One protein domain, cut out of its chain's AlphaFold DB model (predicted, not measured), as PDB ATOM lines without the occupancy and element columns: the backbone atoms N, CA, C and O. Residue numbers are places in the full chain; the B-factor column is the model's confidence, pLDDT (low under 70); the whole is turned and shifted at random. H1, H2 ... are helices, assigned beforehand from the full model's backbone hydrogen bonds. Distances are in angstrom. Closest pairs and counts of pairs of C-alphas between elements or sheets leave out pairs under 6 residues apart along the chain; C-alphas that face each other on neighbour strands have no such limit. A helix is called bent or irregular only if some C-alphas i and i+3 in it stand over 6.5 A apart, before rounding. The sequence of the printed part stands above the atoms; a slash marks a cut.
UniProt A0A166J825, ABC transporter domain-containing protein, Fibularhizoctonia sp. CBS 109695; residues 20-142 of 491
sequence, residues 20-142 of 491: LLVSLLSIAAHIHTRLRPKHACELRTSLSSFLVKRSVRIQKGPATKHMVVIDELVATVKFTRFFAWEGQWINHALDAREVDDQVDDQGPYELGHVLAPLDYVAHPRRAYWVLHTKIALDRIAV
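Overview. This is residues 20 to 142 of the 491 residues of the protein "ABC transporter domain-containing protein" of Fibularhizoctonia sp. CBS 109695 (UniProt A0A166J825). Two helical parts stand end to end in a long model: the hairpin of H3 and H4 makes one end, and at the other H5 and H6 pack on H2, with H1 folded back loosely beside it. The last residues of H6, 136 to 142, stick out. The printed part has 123 residues with six named helices, H1 to H6 along the chain, and no named strand: all helix. It is only just loose, close to extended, with a radius of gyration of the C-alphas of 20.5 A; it spans 70 by 34 by 20 A.

Arrangement. H2, residues 37 to 59, is the hub. Its residues 48 to 55 alone touch H5, residues 108 to 118, opposite ways at a shallow tilt of 16 degrees; the closest C-alphas, of Leu 51 and Leu 111, are 7.1 A apart. H6, residues 123 to 142, touches H2 with residues 124 to 132 alone, the closest C-alphas being those of Val 52 and Tyr 128, 6.1 A apart. H2 and H4, residues 86 to 104, only just touch, only at their ends, with 3 pairs of C-alphas within 8 A, closest at Ile 58 and Val 103, 5.8 A. H3, residues 65 to 82, forms a helical hairpin with H4; the closest C-alphas, of His 66 and Ala 96, are 5.0 A apart. H1, residues 20 to 32, is close to but not clearly touching H2. Every O i to N i+4 pair is within hydrogen-bond range in H1, H2 and H6, against 12 of 14 in H3, 12 of 15 in H4 and 4 of 7 in H5.

Along the chain. H2 is 32.8 A long from C-alpha 37 at (189.573, 293.227, 227.357); H6 is 28.4 A, ending at C-alpha 142 at (220.602, 272.105, 206.407). H3 is irregular, C-alphas 75 and 78 being 8.1 A apart, and H5 only just, with 6.7 A between C-alphas 114 and 117.

Size, cuts and confidence. The C-alphas farthest apart, of Arg 36 and Phe 82, are 70.2 A apart. The printed part has no cut, and its five links are tight. The mean pLDDT of the printed part is 70.5, with 67 residues under 70, among them 20 to 41 and 99 to 125.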
ATOM      1  N   LEU A  20     201.679 271.338 238.105       50.28
ATOM      2  CA  LEU A  20     201.922 272.749 238.430       50.28
ATOM      3  C   LEU A  20     201.632 273.681 237.247       50.28
ATOM      4  O   LEU A  20     201.062 274.752 237.443       50.28
ATOM      5  N   LEU A  21     201.971 273.274 236.022       52.38
ATOM      6  CA  LEU A  21     201.699 274.054 234.812       52.38
ATOM      7  C   LEU A  21     200.199 274.146 234.517       52.38
ATOM      8  O   LEU A  21     199.700 275.239 234.266       52.38
ATOM      9  N   VAL A  22     199.471 273.033 234.623       54.22
ATOM     10  CA  VAL A  22     198.006 272.997 234.479       54.22
ATOM     11  C   VAL A  22     197.333 273.847 235.561       54.22
ATOM     12  O   VAL A  22     196.405 274.601 235.266       54.22
ATOM     13  N   SER A  23     197.846 273.806 236.793       51.91
ATOM     14  CA  SER A  23     197.352 274.633 237.901       51.91
ATOM     15  C   SER A  23     197.601 276.127 237.661       51.91
ATOM     16  O   SER A  23     196.690 276.936 237.821       51.91
ATOM     17  N   LEU A  24     198.799 276.508 237.204       55.38
ATOM     18  CA  LEU A  24     199.140 277.893 236.857       55.38
ATOM     19  C   LEU A  24     198.344 278.411 235.650       55.38
ATOM     20  O   LEU A  24     197.922 279.566 235.643       55.38
ATOM     21  N   LEU A  25     198.091 277.560 234.654       55.06
ATOM     22  CA  LEU A  25     197.263 277.873 233.486       55.06
ATOM     23  C   LEU A  25     195.786 278.053 233.864       55.06
ATOM     24  O   LEU A  25     195.136 278.970 233.365       55.06
ATOM     25  N   SER A  26     195.276 277.241 234.794       54.06
ATOM     26  CA  SER A  26     193.925 277.381 235.352       54.06
ATOM     27  C   SER A  26     193.774 278.683 236.149       54.06
ATOM     28  O   SER A  26     192.802 279.418 235.975       54.06
ATOM     29  N   ILE A  27     194.789 279.047 236.941       58.91
ATOM     30  CA  ILE A  27     194.846 280.330 237.658       58.91
ATOM     31  C   ILE A  27     194.904 281.506 236.669       58.91
ATOM     32  O   ILE A  27     194.171 282.480 236.836       58.91
ATOM     33  N   ALA A  28     195.697 281.413 235.598       54.72
ATOM     34  CA  ALA A  28     195.770 282.443 234.559       54.72
ATOM     35  C   ALA A  28     194.440 282.612 233.795       54.72
ATOM     36  O   ALA A  28     194.020 283.742 233.536       54.72
ATOM     37  N   ALA A  29     193.733 281.516 233.502       54.53
ATOM     38  CA  ALA A  29     192.393 281.544 232.912       54.53
ATOM     39  C   ALA A  29     191.349 282.150 233.869       54.53
ATOM     40  O   ALA A  29     190.460 282.890 233.443       54.53
ATOM     41  N   HIS A  30     191.483 281.908 235.177       55.75
ATOM     42  CA  HIS A  30     190.621 282.506 236.197       55.75
ATOM     43  C   HIS A  30     190.889 284.008 236.392       55.75
ATOM     44  O   HIS A  30     189.964 284.780 236.628       55.75
ATOM     45  N   ILE A  31     192.138 284.451 236.229       56.09
ATOM     46  CA  ILE A  31     192.520 285.871 236.232       56.09
ATOM     47  C   ILE A  31     192.002 286.581 234.964       56.09
ATOM     48  O   ILE A  31     191.567 287.733 235.023       56.09
ATOM     49  N   HIS A  32     191.966 285.881 233.826       51.34
ATOM     50  CA  HIS A  32     191.475 286.394 232.543       51.34
ATOM     51  C   HIS A  32     189.985 286.788 232.568       51.34
ATOM     52  O   HIS A  32     189.609 287.764 231.923       51.34
ATOM     53  N   THR A  33     189.132 286.102 233.338       56.97
ATOM     54  CA  THR A  33     187.695 286.446 233.440       56.97
ATOM     55  C   THR A  33     187.426 287.763 234.179       56.97
ATOM     56  O   THR A  33     186.318 288.290 234.096       56.97
ATOM     57  N   ARG A  34     188.429 288.330 234.869       56.22
ATOM     58  CA  ARG A  34     188.309 289.567 235.661       56.22
ATOM     59  C   ARG A  34     189.102 290.760 235.109       56.22
ATOM     60  O   ARG A  34     189.056 291.841 235.693       56.22
ATOM     61  N   LEU A  35     189.829 290.594 234.000       57.97
ATOM     62  CA  LEU A  35     190.674 291.632 233.395       57.97
ATOM     63  C   LEU A  35     189.941 292.428 232.301       57.97
ATOM     64  O   LEU A  35     189.097 291.905 231.578       57.97
ATOM     65  N   ARG A  36     190.309 293.708 232.132       57.19
ATOM     66  CA  ARG A  36     189.846 294.537 231.003       57.19
ATOM     67  C   ARG A  36     190.242 293.881 229.662       57.19
ATOM     68  O   ARG A  36     191.350 293.349 229.562       57.19
ATOM     69  N   PRO A  37     189.421 293.998 228.600       61.88
ATOM     70  CA  PRO A  37     189.573 293.227 227.357       61.88
ATOM     71  C   PRO A  37     190.920 293.410 226.632       61.88
ATOM     72  O   PRO A  37     191.380 292.486 225.967       61.88
ATOM     73  N   LYS A  38     191.592 294.563 226.785       60.09
ATOM     74  CA  LYS A  38     192.913 294.817 226.177       60.09
ATOM     75  C   LYS A  38     194.037 293.996 226.827       60.09
ATOM     76  O   LYS A  38     194.745 293.283 226.127       60.09
ATOM     77  N   HIS A  39     194.139 294.014 228.157       63.38
ATOM     78  CA  HIS A  39     195.174 293.263 228.885       63.38
ATOM     79  C   HIS A  39     194.947 291.744 228.827       63.38
ATOM     80  O   HIS A  39     195.897 290.966 228.817       63.38
ATOM     81  N   ALA A  40     193.685 291.314 228.730       61.56
ATOM     82  CA  ALA A  40     193.332 289.915 228.504       61.56
ATOM     83  C   ALA A  40     193.849 289.397 227.141       61.56
ATOM     84  O   ALA A  40     194.356 288.279 227.047       61.56
ATOM     85  N   CYS A  41     193.799 290.235 226.096       64.12
ATOM     86  CA  CYS A  41     194.308 289.910 224.760       64.12
ATOM     87  C   CYS A  41     195.846 289.785 224.717       64.12
ATOM     88  O   CYS A  41     196.377 288.849 224.119       64.12
ATOM     89  N   GLU A  42     196.567 290.687 225.388       70.25
ATOM     90  CA  GLU A  42     198.039 290.673 225.472       70.25
ATOM     91  C   GLU A  42     198.569 289.461 226.251       70.25
ATOM     92  O   GLU A  42     199.508 288.786 225.820       70.25
ATOM     93  N   LEU A  43     197.924 289.118 227.368       69.06
ATOM     94  CA  LEU A  43     198.290 287.933 228.142       69.06
ATOM     95  C   LEU A  43     198.039 286.647 227.336       69.06
ATOM     96  O   LEU A  43     198.868 285.737 227.341       69.06
ATOM     97  N   ARG A  44     196.930 286.592 226.586       64.75
ATOM     98  CA  ARG A  44     196.570 285.458 225.722       64.75
ATOM     99  C   ARG A  44     197.559 285.266 224.572       64.75
ATOM    100  O   ARG A  44     197.960 284.133 224.303       64.75
ATOM    101  N   THR A  45     197.970 286.337 223.895       70.19
ATOM    102  CA  THR A  45     198.952 286.242 222.802       70.19
ATOM    103  C   THR A  45     200.321 285.804 223.321       70.19
ATOM    104  O   THR A  45     200.909 284.886 222.750       70.19
ATOM    105  N   SER A  46     200.781 286.346 224.452       73.12
ATOM    106  CA  SER A  46     202.045 285.935 225.082       73.12
ATOM    107  C   SER A  46     202.029 284.465 225.526       73.12
ATOM    108  O   SER A  46     202.945 283.705 225.203       73.12
ATOM    109  N   LEU A  47     200.948 284.024 226.179       68.88
ATOM    110  CA  LEU A  47     200.792 282.640 226.628       68.88
ATOM    111  C   LEU A  47     200.713 281.662 225.447       68.88
ATOM    112  O   LEU A  47     201.393 280.639 225.445       68.88
ATOM    113  N   SER A  48     199.944 282.001 224.405       65.81
ATOM    114  CA  SER A  48     199.865 281.178 223.189       65.81
ATOM    115  C   SER A  48     201.211 281.091 222.457       65.81
ATOM    116  O   SER A  48     201.596 280.009 222.023       65.81
ATOM    117  N   SER A  49     201.978 282.186 222.389       69.31
ATOM    118  CA  SER A  49     203.330 282.186 221.818       69.31
ATOM    119  C   SER A  49     204.291 281.303 222.618       69.31
ATOM    120  O   SER A  49     205.090 280.572 222.032       69.31
ATOM    121  N   PHE A  50     204.207 281.333 223.952       73.44
ATOM    122  CA  PHE A  50     205.023 280.489 224.823       73.44
ATOM    123  C   PHE A  50     204.720 278.998 224.627       73.44
ATOM    124  O   PHE A  50     205.649 278.208 224.449       73.44
ATOM    125  N   LEU A  51     203.438 278.625 224.589       68.44
ATOM    126  CA  LEU A  51     203.008 277.240 224.380       68.44
ATOM    127  C   LEU A  51     203.423 276.715 222.999       68.44
ATOM    128  O   LEU A  51     203.982 275.628 222.911       68.44
ATOM    129  N   VAL A  52     203.263 277.520 221.940       68.12
ATOM    130  CA  VAL A  52     203.697 277.159 220.574       68.12
ATOM    131  C   VAL A  52     205.223 276.992 220.484       68.12
ATOM    132  O   VAL A  52     205.718 276.077 219.830       68.12
ATOM    133  N   LYS A  53     206.008 277.838 221.167       70.44
ATOM    134  CA  LYS A  53     207.476 277.694 221.212       70.44
ATOM    135  C   LYS A  53     207.914 276.447 221.983       70.44
ATOM    136  O   LYS A  53     208.893 275.807 221.597       70.44
ATOM    137  N   ARG A  54     207.217 276.116 223.073       70.94
ATOM    138  CA  ARG A  54     207.478 274.919 223.882       70.94
ATOM    139  C   ARG A  54     207.139 273.645 223.109       70.94
ATOM    140  O   ARG A  54     207.991 272.765 223.043       70.94
ATOM    141  N   SER A  55     205.981 273.590 222.448       65.50
ATOM    142  CA  SER A  55     205.566 272.430 221.648       65.50
ATOM    143  C   SER A  55     206.532 272.140 220.503       65.50
ATOM    144  O   SER A  55     206.890 270.995 220.260       65.50
ATOM    145  N   VAL A  56     207.040 273.182 219.843       65.44
ATOM    146  CA  VAL A  56     208.031 273.017 218.775       65.44
ATOM    147  C   VAL A  56     209.392 272.566 219.290       65.44
ATOM    148  O   VAL A  56     210.070 271.793 218.618       65.44
ATOM    149  N   ARG A  57     209.810 273.000 220.483       66.38
ATOM    150  CA  ARG A  57     211.045 272.494 221.098       66.38
ATOM    151  C   ARG A  57     210.953 270.994 221.385       66.38
ATOM    152  O   ARG A  57     211.952 270.306 221.222       66.38
ATOM    153  N   ILE A  58     209.774 270.518 221.775       64.31
ATOM    154  CA  ILE A  58     209.494 269.102 222.023       64.31
ATOM    155  C   ILE A  58     209.511 268.325 220.693       64.31
ATOM    156  O   ILE A  58     210.235 267.343 220.570       64.31
ATOM    157  N   GLN A  59     208.859 268.843 219.644       61.00
ATOM    158  CA  GLN A  59     208.827 268.229 218.301       61.00
ATOM    159  C   GLN A  59     210.164 268.215 217.539       61.00
ATOM    160  O   GLN A  59     210.294 267.523 216.530       61.00
ATOM    161  N   LYS A  60     211.186 268.956 217.989       61.91
ATOM    162  CA  LYS A  60     212.546 268.863 217.424       61.91
ATOM    163  C   LYS A  60     213.274 267.556 217.796       61.91
ATOM    164  O   LYS A  60     214.420 267.392 217.384       61.91
ATOM    165  N   GLY A  61     212.636 266.651 218.544       57.91
ATOM    166  CA  GLY A  61     213.146 265.311 218.848       57.91
ATOM    167  C   GLY A  61     213.403 264.434 217.607       57.91
ATOM    168  O   GLY A  61     212.985 264.776 216.495       57.91
ATOM    169  N   PRO A  62     214.131 263.313 217.770       58.06
ATOM    170  CA  PRO A  62     214.658 262.506 216.672       58.06
ATOM    171  C   PRO A  62     213.604 261.555 216.081       58.06
ATOM    172  O   PRO A  62     213.807 260.343 216.074       58.06
ATOM    173  N   ALA A  63     212.538 262.111 215.499       57.41
ATOM    174  CA  ALA A  63     211.469 261.382 214.796       57.41
ATOM    175  C   ALA A  63     211.938 260.579 213.554       57.41
ATOM    176  O   ALA A  63     211.137 260.048 212.791       57.41
ATOM    177  N   THR A  64     213.246 260.524 213.296       65.50
ATOM    178  CA  THR A  64     213.858 259.797 212.178       65.50
ATOM    179  C   THR A  64     214.318 258.394 212.561       65.50
ATOM    180  O   THR A  64     214.442 257.545 211.682       65.50
ATOM    181  N   LYS A  65     214.551 258.109 213.849       77.25
ATOM    182  CA  LYS A  65     215.138 256.826 214.274       77.25
ATOM    183  C   LYS A  65     214.206 255.648 214.028       77.25
ATOM    184  O   LYS A  65     214.637 254.641 213.479       77.25
ATOM    185  N   HIS A  66     212.932 255.787 214.386       81.00
ATOM    186  CA  HIS A  66     211.949 254.729 214.187       81.00
ATOM    187  C   HIS A  66     211.775 254.381 212.700       81.00
ATOM    188  O   HIS A  66     211.773 253.206 212.342       81.00
ATOM    189  N   MET A  67     211.731 255.388 211.820       80.56
ATOM    190  CA  MET A  67     211.640 255.166 210.373       80.56
ATOM    191  C   MET A  67     212.867 254.428 209.817       80.56
ATOM    192  O   MET A  67     212.713 253.530 208.995       80.56
ATOM    193  N   VAL A  68     214.074 254.756 210.294       85.00
ATOM    194  CA  VAL A  68     215.311 254.055 209.902       85.00
ATOM    195  C   VAL A  68     215.269 252.587 210.328       85.00
ATOM    196  O   VAL A  68     215.542 251.709 209.513       85.00
ATOM    197  N   VAL A  69     214.859 252.308 211.570       87.62
ATOM    198  CA  VAL A  69     214.715 250.930 212.075       87.62
ATOM    199  C   VAL A  69     213.686 250.146 211.256       87.62
ATOM    200  O   VAL A  69     213.894 248.968 210.965       87.62
ATOM    201  N   ILE A  70     212.587 250.790 210.848       87.00
ATOM    202  CA  ILE A  70     211.583 250.169 209.979       87.00
ATOM    203  C   ILE A  70     212.159 249.867 208.591       87.00
ATOM    204  O   ILE A  70     211.952 248.756 208.103       87.00
ATOM    205  N   ASP A  71     212.868 250.800 207.949       86.62
ATOM    206  CA  ASP A  71     213.442 250.551 206.617       86.62
ATOM    207  C   ASP A  71     214.483 249.420 206.653       86.62
ATOM    208  O   ASP A  71     214.480 248.540 205.786       86.62
ATOM    209  N   GLU A  72     215.304 249.363 207.705       88.69
ATOM    210  CA  GLU A  72     216.266 248.280 207.928       88.69
ATOM    211  C   GLU A  72     215.567 246.926 208.133       88.69
ATOM    212  O   GLU A  72     215.949 245.914 207.534       88.69
ATOM    213  N   LEU A  73     214.484 246.896 208.915       88.62
ATOM    214  CA  LEU A  73     213.668 245.697 209.110       88.62
ATOM    215  C   LEU A  73     213.017 245.232 207.799       88.62
ATOM    216  O   LEU A  73     213.024 244.039 207.487       88.62
ATOM    217  N   VAL A  74     212.462 246.156 207.012       86.25
ATOM    218  CA  VAL A  74     211.856 245.845 205.709       86.25
ATOM    219  C   VAL A  74     212.917 245.311 204.745       86.25
ATOM    220  O   VAL A  74     212.664 244.334 204.035       86.25
ATOM    221  N   ALA A  75     214.124 245.883 204.759       82.81
ATOM    222  CA  ALA A  75     215.252 245.404 203.965       82.81
ATOM    223  C   ALA A  75     215.677 243.976 204.346       82.81
ATOM    224  O   ALA A  75     216.020 243.175 203.472       82.81
ATOM    225  N   THR A  76     215.621 243.639 205.635       85.81
ATOM    226  CA  THR A  76     216.148 242.382 206.191       85.81
ATOM    227  C   THR A  76     215.079 241.336 206.509       85.81
ATOM    228  O   THR A  76     215.410 240.253 206.990       85.81
ATOM    229  N   VAL A  77     213.805 241.572 206.168       88.38
ATOM    230  CA  VAL A  77     212.659 240.734 206.581       88.38
ATOM    231  C   VAL A  77     212.836 239.237 206.299       88.38
ATOM    232  O   VAL A  77     212.423 238.398 207.102       88.38
ATOM    233  N   LYS A  78     213.484 238.877 205.182       84.75
ATOM    234  CA  LYS A  78     213.778 237.475 204.839       84.75
ATOM    235  C   LYS A  78     214.739 236.838 205.849       84.75
ATOM    236  O   LYS A  78     214.477 235.730 206.303       84.75
ATOM    237  N   PHE A  79     215.807 237.542 206.226       86.75
ATOM    238  CA  PHE A  79     216.766 237.086 207.235       86.75
ATOM    239  C   PHE A  79     216.145 237.063 208.627       86.75
ATOM    240  O   PHE A  79     216.313 236.089 209.355       86.75
ATOM    241  N   THR A  80     215.357 238.080 208.965       89.31
ATOM    242  CA  THR A  80     214.651 238.153 210.246       89.31
ATOM    243  C   THR A  80     213.721 236.959 210.449       89.31
ATOM    244  O   THR A  80     213.747 236.346 211.514       89.31
ATOM    245  N   ARG A  81     212.964 236.567 209.415       90.56
ATOM    246  CA  ARG A  81     212.141 235.348 209.447       90.56
ATOM    247  C   ARG A  81     212.979 234.074 209.480       90.56
ATOM    248  O   ARG A  81     212.646 233.146 210.205       90.56
ATOM    249  N   PHE A  82     214.065 234.024 208.710       92.75
ATOM    250  CA  PHE A  82     214.944 232.855 208.659       92.75
ATOM    251  C   PHE A  82     215.569 232.535 210.025       92.75
ATOM    252  O   PHE A  82     215.591 231.377 210.434       92.75
ATOM    253  N   PHE A  83     216.032 233.556 210.750       93.94
ATOM    254  CA  PHE A  83     216.633 233.404 212.077       93.94
ATOM    255  C   PHE A  83     215.628 233.487 213.239       93.94
ATOM    256  O   PHE A  83     216.038 233.389 214.394       93.94
ATOM    257  N   ALA A  84     214.327 233.651 212.955       92.31
ATOM    258  CA  ALA A  84     213.274 233.865 213.955       92.31
ATOM    259  C   ALA A  84     213.587 235.028 214.923       92.31
ATOM    260  O   ALA A  84     213.354 234.960 216.132       92.31
ATOM    261  N   TRP A  85     214.147 236.116 214.388       93.88
ATOM    262  CA  TRP A  85     214.510 237.321 215.142       93.88
ATOM    263  C   TRP A  85     213.350 238.311 215.295       93.88
ATOM    264  O   TRP A  85     213.565 239.436 215.748       93.88
ATOM    265  N   GLU A  86     212.114 237.926 214.958       92.75
ATOM    266  CA  GLU A  86     210.968 238.842 214.973       92.75
ATOM    267  C   GLU A  86     210.776 239.497 216.345       92.75
ATOM    268  O   GLU A  86     210.583 240.704 216.424       92.75
ATOM    269  N   GLY A  87     210.919 238.739 217.438       90.62
ATOM    270  CA  GLY A  87     210.792 239.283 218.794       90.62
ATOM    271  C   GLY A  87     211.859 240.328 219.146       90.62
ATOM    272  O   GLY A  87     211.558 241.307 219.825       90.62
ATOM    273  N   GLN A  88     213.095 240.155 218.668       90.62
ATOM    274  CA  GLN A  88     214.177 241.120 218.901       90.62
ATOM    275  C   GLN A  88     213.945 242.406 218.109       90.62
ATOM    276  O   GLN A  88     214.077 243.495 218.661       90.62
ATOM    277  N   TRP A  89     213.527 242.275 216.849       91.44
ATOM    278  CA  TRP A  89     213.182 243.412 216.002       91.44
ATOM    279  C   TRP A  89     211.947 244.168 216.490       91.44
ATOM    280  O   TRP A  89     211.932 245.392 216.425       91.44
ATOM    281  N   ILE A  90     210.944 243.470 217.034       90.00
ATOM    282  CA  ILE A  90     209.784 244.105 217.673       90.00
ATOM    283  C   ILE A  90     210.237 244.950 218.862       90.00
ATOM    284  O   ILE A  90     209.860 246.113 218.942       90.00
ATOM    285  N   ASN A  91     211.072 244.406 219.752       90.00
ATOM    286  CA  ASN A  91     211.575 245.172 220.895       90.00
ATOM    287  C   ASN A  91     212.416 246.372 220.443       90.00
ATOM    288  O   ASN A  91     212.212 247.469 220.939       90.00
ATOM    289  N   HIS A  92     213.288 246.196 219.448       89.12
ATOM    290  CA  HIS A  92     214.097 247.288 218.906       89.12
ATOM    291  C   HIS A  92     213.241 248.406 218.283       89.12
ATOM    292  O   HIS A  92     213.507 249.587 218.498       89.12
ATOM    293  N   ALA A  93     212.179 248.048 217.555       87.56
ATOM    294  CA  ALA A  93     211.234 249.015 217.003       87.56
ATOM    295  C   ALA A  93     210.406 249.710 218.098       87.56
ATOM    296  O   ALA A  93     210.162 250.909 217.998       87.56
ATOM    297  N   LEU A  94     210.003 248.987 219.150       86.69
ATOM    298  CA  LEU A  94     209.300 249.560 220.303       86.69
ATOM    299  C   LEU A  94     210.190 250.531 221.087       86.69
ATOM    300  O   LEU A  94     209.729 251.616 221.421       86.69
ATOM    301  N   ASP A  95     211.459 250.188 221.305       86.44
ATOM    302  CA  ASP A  95     212.435 251.067 221.958       86.44
ATOM    303  C   ASP A  95     212.662 252.346 221.129       86.44
ATOM    304  O   ASP A  95     212.744 253.448 221.671       86.44
ATOM    305  N   ALA A  96     212.726 252.222 219.797       82.38
ATOM    306  CA  ALA A  96     212.826 253.373 218.900       82.38
ATOM    307  C   ALA A  96     211.554 254.238 218.916       82.38
ATOM    308  O   ALA A  96     211.651 255.461 218.834       82.38
ATOM    309  N   ARG A  97     210.379 253.611 219.055       79.00
ATOM    310  CA  ARG A  97     209.082 254.287 219.146       79.00
ATOM    311  C   ARG A  97     208.857 254.975 220.494       79.00
ATOM    312  O   ARG A  97     208.241 256.029 220.510       79.00
ATOM    313  N   GLU A  98     209.363 254.447 221.608       75.88
ATOM    314  CA  GLU A  98     209.205 255.077 222.933       75.88
ATOM    315  C   GLU A  98     209.766 256.510 222.953       75.88
ATOM    316  O   GLU A  98     209.216 257.401 223.600       75.88
ATOM    317  N   VAL A  99     210.831 256.756 222.185       67.44
ATOM    318  CA  VAL A  99     211.414 258.092 222.005       67.44
ATOM    319  C   VAL A  99     210.462 259.040 221.266       67.44
ATOM    320  O   VAL A  99     210.417 260.226 221.596       67.44
ATOM    321  N   ASP A 100     209.696 258.528 220.302       66.00
ATOM    322  CA  ASP A 100     208.708 259.298 219.541       66.00
ATOM    323  C   ASP A 100     207.429 259.523 220.364       66.00
ATOM    324  O   ASP A 100     206.934 260.646 220.436       66.00
ATOM    325  N   ASP A 101     206.948 258.495 221.070       63.72
ATOM    326  CA  ASP A 101     205.752 258.569 221.917       63.72
ATOM    327  C   ASP A 101     205.945 259.591 223.064       63.72
ATOM    328  O   ASP A 101     205.023 260.335 223.385       63.72
ATOM    329  N   GLN A 102     207.154 259.738 223.633       62.47
ATOM    330  CA  GLN A 102     207.447 260.797 224.620       62.47
ATOM    331  C   GLN A 102     207.327 262.222 224.050       62.47
ATOM    332  O   GLN A 102     207.033 263.167 224.788       62.47
ATOM    333  N   VAL A 103     207.581 262.394 222.753       60.56
ATOM    334  CA  VAL A 103     207.471 263.676 222.045       60.56
ATOM    335  C   VAL A 103     206.018 263.948 221.650       60.56
ATOM    336  O   VAL A 103     205.542 265.078 221.806       60.56
ATOM    337  N   ASP A 104     205.304 262.917 221.200       59.78
ATOM    338  CA  ASP A 104     203.912 263.000 220.762       59.78
ATOM    339  C   ASP A 104     202.925 263.100 221.926       59.78
ATOM    340  O   ASP A 104     201.992 263.891 221.844       59.78
ATOM    341  N   ASP A 105     203.148 262.425 223.054       58.81
ATOM    342  CA  ASP A 105     202.323 262.621 224.250       58.81
ATOM    343  C   ASP A 105     202.520 264.012 224.849       58.81
ATOM    344  O   ASP A 105     201.623 264.492 225.532       58.81
ATOM    345  N   GLN A 106     203.655 264.679 224.577       57.25
ATOM    346  CA  GLN A 106     203.970 266.010 225.098       57.25
ATOM    347  C   GLN A 106     203.631 267.203 224.169       57.25
ATOM    348  O   GLN A 106     203.826 268.366 224.533       57.25
ATOM    349  N   GLY A 107     203.118 266.982 222.962       58.34
ATOM    350  CA  GLY A 107     202.834 268.074 222.017       58.34
ATOM    351  C   GLY A 107     201.355 268.496 221.975       58.34
ATOM    352  O   GLY A 107     201.011 269.625 222.341       58.34
ATOM    353  N   PRO A 108     200.451 267.613 221.518       55.03
ATOM    354  CA  PRO A 108     199.054 267.917 221.219       55.03
ATOM    355  C   PRO A 108     198.168 268.035 222.460       55.03
ATOM    356  O   PRO A 108     197.218 268.808 222.442       55.03
ATOM    357  N   TYR A 109     198.460 267.307 223.539       55.31
ATOM    358  CA  TYR A 109     197.719 267.372 224.806       55.31
ATOM    359  C   TYR A 109     197.823 268.752 225.504       55.31
ATOM    360  O   TYR A 109     196.815 269.289 225.969       55.31
ATOM    361  N   GLU A 110     199.007 269.381 225.492       54.00
ATOM    362  CA  GLU A 110     199.288 270.726 226.010       54.00
ATOM    363  C   GLU A 110     198.654 271.796 225.108       54.00
ATOM    364  O   GLU A 110     198.161 272.808 225.606       54.00
ATOM    365  N   LEU A 111     198.608 271.574 223.787       56.25
ATOM    366  CA  LEU A 111     197.968 272.502 222.850       56.25
ATOM    367  C   LEU A 111     196.437 272.392 222.841       56.25
ATOM    368  O   LEU A 111     195.758 273.412 222.886       56.25
ATOM    369  N   GLY A 112     195.880 271.184 222.766       56.22
ATOM    370  CA  GLY A 112     194.453 270.939 222.549       56.22
ATOM    371  C   GLY A 112     193.586 271.367 223.728       56.22
ATOM    372  O   GLY A 112     192.604 272.082 223.541       56.22
ATOM    373  N   HIS A 113     193.976 271.018 224.956       56.41
ATOM    374  CA  HIS A 113     193.204 271.382 226.150       56.41
ATOM    375  C   HIS A 113     193.297 272.872 226.504       56.41
ATOM    376  O   HIS A 113     192.349 273.431 227.056       56.41
ATOM    377  N   VAL A 114     194.414 273.529 226.177       53.19
ATOM    378  CA  VAL A 114     194.637 274.944 226.514       53.19
ATOM    379  C   VAL A 114     194.124 275.884 225.418       53.19
ATOM    380  O   VAL A 114     193.695 276.996 225.724       53.19
ATOM    381  N   LEU A 115     194.120 275.454 224.149       53.16
ATOM    382  CA  LEU A 115     193.680 276.275 223.016       53.16
ATOM    383  C   LEU A 115     192.222 276.050 222.596       53.16
ATOM    384  O   LEU A 115     191.665 276.963 221.992       53.16
ATOM    385  N   ALA A 116     191.572 274.931 222.947       54.00
ATOM    386  CA  ALA A 116     190.150 274.716 222.637       54.00
ATOM    387  C   ALA A 116     189.215 275.825 223.183       54.00
ATOM    388  O   ALA A 116     188.325 276.269 222.458       54.00
ATOM    389  N   PRO A 117     189.426 276.387 224.394       52.62
ATOM    390  CA  PRO A 117     188.657 277.550 224.858       52.62
ATOM    391  C   PRO A 117     189.016 278.863 224.134       52.62
ATOM    392  O   PRO A 117     188.333 279.873 224.292       52.62
ATOM    393  N   LEU A 118     190.110 278.881 223.364       52.59
ATOM    394  CA  LEU A 118     190.683 280.044 222.680       52.59
ATOM    395  C   LEU A 118     190.453 280.003 221.152       52.59
ATOM    396  O   LEU A 118     190.989 280.857 220.443       52.59
ATOM    397  N   ASP A 119     189.642 279.074 220.639       50.88
ATOM    398  CA  ASP A 119     189.428 278.829 219.200       50.88
ATOM    399  C   ASP A 119     188.625 279.915 218.456       50.88
ATOM    400  O   ASP A 119     188.544 279.903 217.230       50.88
ATOM    401  N   TYR A 120     188.098 280.928 219.151       52.69
ATOM    402  CA  TYR A 120     187.386 282.042 218.502       52.69
ATOM    403  C   TYR A 120     188.279 282.945 217.626       52.69
ATOM    404  O   TYR A 120     187.775 283.818 216.925       52.69
ATOM    405  N   VAL A 121     189.605 282.766 217.650       53.47
ATOM    406  CA  VAL A 121     190.549 283.524 216.814       53.47
ATOM    407  C   VAL A 121     191.521 282.542 216.170       53.47
ATOM    408  O   VAL A 121     192.323 281.929 216.862       53.47
ATOM    409  N   ALA A 122     191.503 282.433 214.841       56.19
ATOM    410  CA  ALA A 122     192.313 281.516 214.024       56.19
ATOM    411  C   ALA A 122     193.856 281.675 214.131       56.19
ATOM    412  O   ALA A 122     194.600 281.103 213.333       56.19
ATOM    413  N   HIS A 123     194.371 282.474 215.068       61.59
ATOM    414  CA  HIS A 123     195.791 282.812 215.203       61.59
ATOM    415  C   HIS A 123     196.696 281.693 215.755       61.59
ATOM    416  O   HIS A 123     197.777 281.523 215.191       61.59
ATOM    417  N   PRO A 124     196.317 280.887 216.770       63.19
ATOM    418  CA  PRO A 124     197.225 279.889 217.350       63.19
ATOM    419  C   PRO A 124     197.560 278.749 216.382       63.19
ATOM    420  O   PRO A 124     198.719 278.365 216.250       63.19
ATOM    421  N   ARG A 125     196.561 278.261 215.634       65.25
ATOM    422  CA  ARG A 125     196.754 277.221 214.612       65.25
ATOM    423  C   ARG A 125     197.643 277.712 213.470       65.25
ATOM    424  O   ARG A 125     198.522 276.985 213.030       65.25
ATOM    425  N   ARG A 126     197.459 278.958 213.015       70.50
ATOM    426  CA  ARG A 126     198.334 279.574 212.001       70.50
ATOM    427  C   ARG A 126     199.764 279.736 212.518       70.50
ATOM    428  O   ARG A 126     200.691 279.425 211.787       70.50
ATOM    429  N   ALA A 127     199.944 280.163 213.769       69.19
ATOM    430  CA  ALA A 127     201.266 280.283 214.386       69.19
ATOM    431  C   ALA A 127     201.980 278.927 214.502       69.19
ATOM    432  O   ALA A 127     203.174 278.848 214.224       69.19
ATOM    433  N   TYR A 128     201.246 277.864 214.848       71.44
ATOM    434  CA  TYR A 128     201.766 276.497 214.836       71.44
ATOM    435  C   TYR A 128     202.238 276.082 213.437       71.44
ATOM    436  O   TYR A 128     203.389 275.686 213.285       71.44
ATOM    437  N   TRP A 129     201.399 276.243 212.405       76.50
ATOM    438  CA  TRP A 129     201.778 275.907 211.027       76.50
ATOM    439  C   TRP A 129     202.975 276.719 210.534       76.50
ATOM    440  O   TRP A 129     203.894 276.142 209.969       76.50
ATOM    441  N   VAL A 130     203.024 278.026 210.810       81.38
ATOM    442  CA  VAL A 130     204.171 278.882 210.458       81.38
ATOM    443  C   VAL A 130     205.455 278.387 211.123       81.38
ATOM    444  O   VAL A 130     206.503 278.328 210.482       81.38
ATOM    445  N   LEU A 131     205.388 278.003 212.400       74.62
ATOM    446  CA  LEU A 131     206.559 277.509 213.114       74.62
ATOM    447  C   LEU A 131     206.979 276.112 212.629       74.62
ATOM    448  O   LEU A 131     208.171 275.864 212.481       74.62
ATOM    449  N   HIS A 132     206.026 275.237 212.306       74.62
ATOM    450  CA  HIS A 132     206.295 273.922 211.721       74.62
ATOM    451  C   HIS A 132     206.914 274.036 210.319       74.62
ATOM    452  O   HIS A 132     207.909 273.377 210.025       74.62
ATOM    453  N   THR A 133     206.392 274.928 209.471       84.19
ATOM    454  CA  THR A 133     206.985 275.250 208.165       84.19
ATOM    455  C   THR A 133     208.403 275.783 208.325       84.19
ATOM    456  O   THR A 133     209.276 275.373 207.573       84.19
ATOM    457  N   LYS A 134     208.670 276.626 209.332       84.69
ATOM    458  CA  LYS A 134     210.036 277.082 209.615       84.69
ATOM    459  C   LYS A 134     210.973 275.919 209.950       84.69
ATOM    460  O   LYS A 134     212.061 275.875 209.405       84.69
ATOM    461  N   ILE A 135     210.563 274.965 210.788       81.94
ATOM    462  CA  ILE A 135     211.399 273.787 211.100       81.94
ATOM    463  C   ILE A 135     211.671 272.961 209.841       81.94
ATOM    464  O   ILE A 135     212.790 272.494 209.650       81.94
ATOM    465  N   ALA A 136     210.659 272.769 208.990       82.56
ATOM    466  CA  ALA A 136     210.822 272.053 207.728       82.56
ATOM    467  C   ALA A 136     211.792 272.785 206.789       82.56
ATOM    468  O   ALA A 136     212.677 272.151 206.226       82.56
ATOM    469  N   LEU A 137     211.675 274.112 206.676       88.81
ATOM    470  CA  LEU A 137     212.599 274.942 205.902       88.81
ATOM    471  C   LEU A 137     214.014 274.916 206.481       88.81
ATOM    472  O   LEU A 137     214.951 274.782 205.712       88.81
ATOM    473  N   ASP A 138     214.173 274.978 207.806       86.00
ATOM    474  CA  ASP A 138     215.478 274.873 208.466       86.00
ATOM    475  C   ASP A 138     216.124 273.503 208.160       86.00
ATOM    476  O   ASP A 138     217.316 273.436 207.893       86.00
ATOM    477  N   ARG A 139     215.349 272.404 208.147       84.75
ATOM    478  CA  ARG A 139     215.846 271.060 207.783       84.75
ATOM    479  C   ARG A 139     216.233 270.955 206.309       84.75
ATOM    480  O   ARG A 139     217.266 270.375 206.004       84.75
ATOM    481  N   ILE A 140     215.412 271.503 205.411       89.31
ATOM    482  CA  ILE A 140     215.718 271.550 203.975       89.31
ATOM    483  C   ILE A 140     216.961 272.411 203.741       89.31
ATOM    484  O   ILE A 140     217.809 272.020 202.957       89.31
ATOM    485  N   ALA A 141     217.093 273.541 204.439       91.88
ATOM    486  CA  ALA A 141     218.268 274.398 204.356       91.88
ATOM    487  C   ALA A 141     219.528 273.664 204.823       91.88
ATOM    488  O   ALA A 141     220.512 273.703 204.109       91.88
ATOM    489  N   VAL A 142     219.477 272.943 205.952       89.25
ATOM    490  CA  VAL A 142     220.602 272.105 206.407       89.25
ATOM    491  C   VAL A 142     220.968 271.049 205.363       89.25
ATOM    492  O   VAL A 142     222.142 270.892 205.082       89.25
TER     493      VAL A 142